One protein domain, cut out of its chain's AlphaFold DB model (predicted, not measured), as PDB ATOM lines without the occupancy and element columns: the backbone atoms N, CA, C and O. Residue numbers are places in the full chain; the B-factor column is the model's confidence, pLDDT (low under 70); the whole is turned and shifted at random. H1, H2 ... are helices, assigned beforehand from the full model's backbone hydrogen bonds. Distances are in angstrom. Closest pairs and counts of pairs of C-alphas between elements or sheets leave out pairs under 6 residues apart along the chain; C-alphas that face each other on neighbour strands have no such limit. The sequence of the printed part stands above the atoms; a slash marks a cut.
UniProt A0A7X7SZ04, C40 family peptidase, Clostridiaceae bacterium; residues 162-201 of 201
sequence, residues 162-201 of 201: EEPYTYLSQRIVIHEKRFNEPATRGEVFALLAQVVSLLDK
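What this domain is: This is residues 162 to 201 of the 201 residues of the protein "C40 family peptidase" of Clostridiaceae bacterium (UniProt A0A7X7SZ04). The longest helix, H2, stands apart from the shorter H1, and a long looped link, residues 172 to 184, joins them; residues 192 to 201, with much of H2, stick out free. The printed part has 40 residues with two named helices, H1 then H2, and no named strand: all helix. It is loose, with a radius of gyration of the C-alphas of 11.8 A and spans of 30 by 22 by 16 A.

Where its parts are: Find C-alpha 185 at (269.651, 230.833, 192.895); from there H2, residues 185 to 199, runs 21.3 A to C-alpha 199 at (255.140, 245.591, 197.979). H1, residues 162 to 171, begins at C-alpha 162 at (276.904, 243.325, 213.276) and is 14.2 A long.

How they stand to each other: H2 and H1 are apart, with no C-alpha of the one within 8 A of the other. In the long link between them, look for residues 173 to 174 paired antiparallel with residues 177 to 178. In H1 and H2 every O i to N i+4 pair is within hydrogen-bond range.

The domain as a whole: The C-alphas of Glu 162 and Lys 201, the chain's last residue, are the two farthest apart, 31.5 A. The printed part has no cut. Residues 172 to 180 and residue 201 have pLDDT under 70.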
ATOM      1  N   GLU A 162     276.461 244.476 212.481       80.25
ATOM      2  CA  GLU A 162     276.904 243.325 213.276       80.25
ATOM      3  C   GLU A 162     275.833 242.860 214.272       80.25
ATOM      4  O   GLU A 162     275.528 241.667 214.337       80.25
ATOM      5  N   GLU A 163     275.182 243.791 214.977       78.44
ATOM      6  CA  GLU A 163     274.031 243.486 215.840       78.44
ATOM      7  C   GLU A 163     272.820 242.973 215.036       78.44
ATOM      8  O   GLU A 163     272.329 241.886 215.358       78.44
ATOM      9  N   PRO A 164     272.363 243.655 213.960       77.69
ATOM     10  CA  PRO A 164     271.329 243.119 213.079       77.69
ATOM     11  C   PRO A 164     271.678 241.735 212.521       77.69
ATOM     12  O   PRO A 164     270.861 240.824 212.586       77.69
ATOM     13  N   TYR A 165     272.897 241.531 212.022       77.31
ATOM     14  CA  TYR A 165     273.352 240.251 211.475       77.31
ATOM     15  C   TYR A 165     273.324 239.138 212.528       77.31
ATOM     16  O   TYR A 165     272.820 238.043 212.272       77.31
ATOM     17  N   THR A 166     273.812 239.414 213.737       79.12
ATOM     18  CA  THR A 166     273.793 238.456 214.852       79.12
ATOM     19  C   THR A 166     272.359 238.114 215.253       79.12
ATOM     20  O   THR A 166     272.020 236.943 215.416       79.12
ATOM     21  N   TYR A 167     271.488 239.120 215.333       79.75
ATOM     22  CA  TYR A 167     270.070 238.931 215.623       79.75
ATOM     23  C   TYR A 167     269.386 238.034 214.580       79.75
ATOM     24  O   TYR A 167     268.716 237.063 214.940       79.75
ATOM     25  N   LEU A 168     269.581 238.328 213.290       76.94
ATOM     26  CA  LEU A 168     268.972 237.573 212.192       76.94
ATOM     27  C   LEU A 168     269.540 236.148 212.116       76.94
ATOM     28  O   LEU A 168     268.777 235.191 211.996       76.94
ATOM     29  N   SER A 169     270.856 235.988 212.274       72.69
ATOM     30  CA  SER A 169     271.528 234.685 212.189       72.69
ATOM     31  C   SER A 169     271.172 233.698 213.294       72.69
ATOM     32  O   SER A 169     271.225 232.486 213.074       72.69
ATOM     33  N   GLN A 170     270.761 234.191 214.461       77.69
ATOM     34  CA  GLN A 170     270.340 233.341 215.574       77.69
ATOM     35  C   GLN A 170     268.849 232.990 215.554       77.69
ATOM     36  O   GLN A 170     268.467 231.982 216.149       77.69
ATOM     37  N   ARG A 171     268.001 233.818 214.928       72.00
ATOM     38  CA  ARG A 171     266.538 233.743 215.103       72.00
ATOM     39  C   ARG A 171     265.747 233.471 213.835       72.00
ATOM     40  O   ARG A 171     264.595 233.061 213.940       72.00
ATOM     41  N   ILE A 172     266.327 233.704 212.660       69.00
ATOM     42  CA  ILE A 172     265.623 233.508 211.397       69.00
ATOM     43  C   ILE A 172     266.035 232.179 210.771       69.00
ATOM     44  O   ILE A 172     267.199 231.954 210.428       69.00
ATOM     45  N   VAL A 173     265.032 231.324 210.598       64.69
ATOM     46  CA  VAL A 173     265.081 230.132 209.757       64.69
ATOM     47  C   VAL A 173     264.106 230.363 208.608       64.69
ATOM     48  O   VAL A 173     262.917 230.578 208.842       64.69
ATOM     49  N   ILE A 174     264.605 230.352 207.375       64.38
ATOM     50  CA  ILE A 174     263.788 230.453 206.164       64.38
ATOM     51  C   ILE A 174     263.841 229.090 205.490       64.38
ATOM     52  O   ILE A 174     264.903 228.679 205.042       64.38
ATOM     53  N   HIS A 175     262.699 228.402 205.410       64.94
ATOM     54  CA  HIS A 175     262.599 227.081 204.771       64.94
ATOM     55  C   HIS A 175     263.656 226.097 205.295       64.94
ATOM     56  O   HIS A 175     264.463 225.575 204.535       64.94
ATOM     57  N   GLU A 176     263.680 225.906 206.617       69.94
ATOM     58  CA  GLU A 176     264.608 225.005 207.327       69.94
ATOM     59  C   GLU A 176     266.092 225.397 207.256       69.94
ATOM     60  O   GLU A 176     266.908 224.786 207.942       69.94
ATOM     61  N   LYS A 177     266.437 226.469 206.533       68.12
ATOM     62  CA  LYS A 177     267.794 227.004 206.463       68.12
ATOM     63  C   LYS A 177     267.998 228.172 207.408       68.12
ATOM     64  O   LYS A 177     267.192 229.109 207.451       68.12
ATOM     65  N   ARG A 178     269.101 228.155 208.154       69.31
ATOM     66  CA  ARG A 178     269.539 229.322 208.937       69.31
ATOM     67  C   ARG A 178     270.003 230.442 208.007       69.31
ATOM     68  O   ARG A 178     270.492 230.186 206.915       69.31
ATOM     69  N   PHE A 179     269.936 231.686 208.482       67.56
ATOM     70  CA  PHE A 179     270.393 232.876 207.743       67.56
ATOM     71  C   PHE A 179     271.801 232.746 207.122       67.56
ATOM     72  O   PHE A 179     272.059 233.307 206.063       67.56
ATOM     73  N   ASN A 180     272.706 232.005 207.776       67.81
ATOM     74  CA  ASN A 180     274.097 231.843 207.342       67.81
ATOM     75  C   ASN A 180     274.306 230.652 206.390       67.81
ATOM     76  O   ASN A 180     275.440 230.374 206.000       67.81
ATOM     77  N   GLU A 181     273.254 229.906 206.056       77.69
ATOM     78  CA  GLU A 181     273.357 228.764 205.154       77.69
ATOM     79  C   GLU A 181     273.270 229.207 203.686       77.69
ATOM     80  O   GLU A 181     272.519 230.126 203.348       77.69
ATOM     81  N   PRO A 182     274.027 228.563 202.779       76.12
ATOM     82  CA  PRO A 182     274.007 228.917 201.369       76.12
ATOM     83  C   PRO A 182     272.617 228.698 200.747       76.12
ATOM     84  O   PRO A 182     272.032 227.609 200.800       76.12
ATOM     85  N   ALA A 183     272.118 229.748 200.097       79.62
ATOM     86  CA  ALA A 183     270.908 229.715 199.289       79.62
ATOM     87  C   ALA A 183     271.253 229.472 197.814       79.62
ATOM     88  O   ALA A 183     272.177 230.059 197.247       79.62
ATOM     89  N   THR A 184     270.485 228.604 197.171       83.50
ATOM     90  CA  THR A 184     270.518 228.403 195.726       83.50
ATOM     91  C   THR A 184     269.908 229.607 195.014       83.50
ATOM     92  O   THR A 184     269.099 230.352 195.567       83.50
ATOM     93  N   ARG A 185     270.241 229.773 193.728       79.19
ATOM     94  CA  ARG A 185     269.651 230.833 192.895       79.19
ATOM     95  C   ARG A 185     268.118 230.764 192.907       79.19
ATOM     96  O   ARG A 185     267.482 231.801 193.035       79.19
ATOM     97  N   GLY A 186     267.539 229.563 192.826       82.06
ATOM     98  CA  GLY A 186     266.085 229.360 192.854       82.06
ATOM     99  C   GLY A 186     265.430 229.830 194.156       82.06
ATOM    100  O   GLY A 186     264.412 230.515 194.107       82.06
ATOM    101  N   GLU A 187     266.044 229.543 195.306       81.25
ATOM    102  CA  GLU A 187     265.560 229.999 196.620       81.25
ATOM    103  C   GLU A 187     265.603 231.531 196.744       81.25
ATOM    104  O   GLU A 187     264.648 232.139 197.226       81.25
ATOM    105  N   VAL A 188     266.663 232.174 196.238       80.19
ATOM    106  CA  VAL A 188     266.764 233.645 196.207       80.19
ATOM    107  C   VAL A 188     265.666 234.259 195.330       80.19
ATOM    108  O   VAL A 188     265.020 235.221 195.745       80.19
ATOM    109  N   PHE A 189     265.409 233.698 194.142       81.19
ATOM    110  CA  PHE A 189     264.346 234.183 193.251       81.19
ATOM    111  C   PHE A 189     262.947 234.027 193.865       81.19
ATOM    112  O   PHE A 189     262.132 234.940 193.740       81.19
ATOM    113  N   ALA A 190     262.674 232.917 194.555       81.31
ATOM    114  CA  ALA A 190     261.394 232.698 195.230       81.31
ATOM    115  C   ALA A 190     261.152 233.717 196.361       81.31
ATOM    116  O   ALA A 190     260.056 234.271 196.468       81.31
ATOM    117  N   LEU A 191     262.182 234.014 197.163       81.88
ATOM    118  CA  LEU A 191     262.104 235.026 198.222       81.88
ATOM    119  C   LEU A 191     261.895 236.434 197.658       81.88
ATOM    120  O   LEU A 191     261.045 237.171 198.155       81.88
ATOM    121  N   LEU A 192     262.618 236.798 196.596       82.00
ATOM    122  CA  LEU A 192     262.430 238.086 195.923       82.00
ATOM    123  C   LEU A 192     261.008 238.228 195.366       82.00
ATOM    124  O   LEU A 192     260.392 239.271 195.562       82.00
ATOM    125  N   ALA A 193     260.461 237.182 194.741       83.81
ATOM    126  CA  ALA A 193     259.086 237.191 194.241       83.81
ATOM    127  C   ALA A 193     258.052 237.395 195.365       83.81
ATOM    128  O   ALA A 193     257.097 238.150 195.187       83.81
ATOM    129  N   GLN A 194     258.255 236.778 196.537       82.69
ATOM    130  CA  GLN A 194     257.396 236.996 197.708       82.69
ATOM    131  C   GLN A 194     257.466 238.438 198.221       82.69
ATOM    132  O   GLN A 194     256.426 239.034 198.489       82.69
ATOM    133  N   VAL A 195     258.668 239.008 198.341       84.44
ATOM    134  CA  VAL A 195     258.843 240.400 198.790       84.44
ATOM    135  C   VAL A 195     258.199 241.374 197.804       84.44
ATOM    136  O   VAL A 195     257.450 242.244 198.231       84.44
ATOM    137  N   VAL A 196     258.425 241.203 196.498       86.00
ATOM    138  CA  VAL A 196     257.798 242.037 195.457       86.00
ATOM    139  C   VAL A 196     256.270 241.949 195.535       86.00
ATOM    140  O   VAL A 196     255.604 242.976 195.586       86.00
ATOM    141  N   SER A 197     255.707 240.746 195.691       85.31
ATOM    142  CA  SER A 197     254.256 240.561 195.853       85.31
ATOM    143  C   SER A 197     253.673 241.243 197.101       85.31
ATOM    144  O   SER A 197     252.488 241.576 197.111       85.31
ATOM    145  N   LEU A 198     254.472 241.427 198.157       83.81
ATOM    146  CA  LEU A 198     254.068 242.154 199.365       83.81
ATOM    147  C   LEU A 198     254.138 243.675 199.194       83.81
ATOM    148  O   LEU A 198     253.413 244.377 199.891       83.81
ATOM    149  N   LEU A 199     255.004 244.168 198.305       83.69
ATOM    150  CA  LEU A 199     255.140 245.591 197.979       83.69
ATOM    151  C   LEU A 199     254.116 246.060 196.934       83.69
ATOM    152  O   LEU A 199     253.801 247.244 196.896       83.69
ATOM    153  N   ASP A 200     253.586 245.139 196.125       77.56
ATOM    154  CA  ASP A 200     252.564 245.400 195.100       77.56
ATOM    155  C   ASP A 200     251.111 245.375 195.645       77.56
ATOM    156  O   ASP A 200     250.155 245.330 194.867       77.56
ATOM    157  N   LYS A 201     250.925 245.385 196.974       57.28
ATOM    158  CA  LYS A 201     249.624 245.519 197.658       57.28
ATOM    159  C   LYS A 201     249.476 246.892 198.300       57.28
ATOM    160  O   LYS A 201     248.342 247.415 198.250       57.28
TER     161      LYS A 201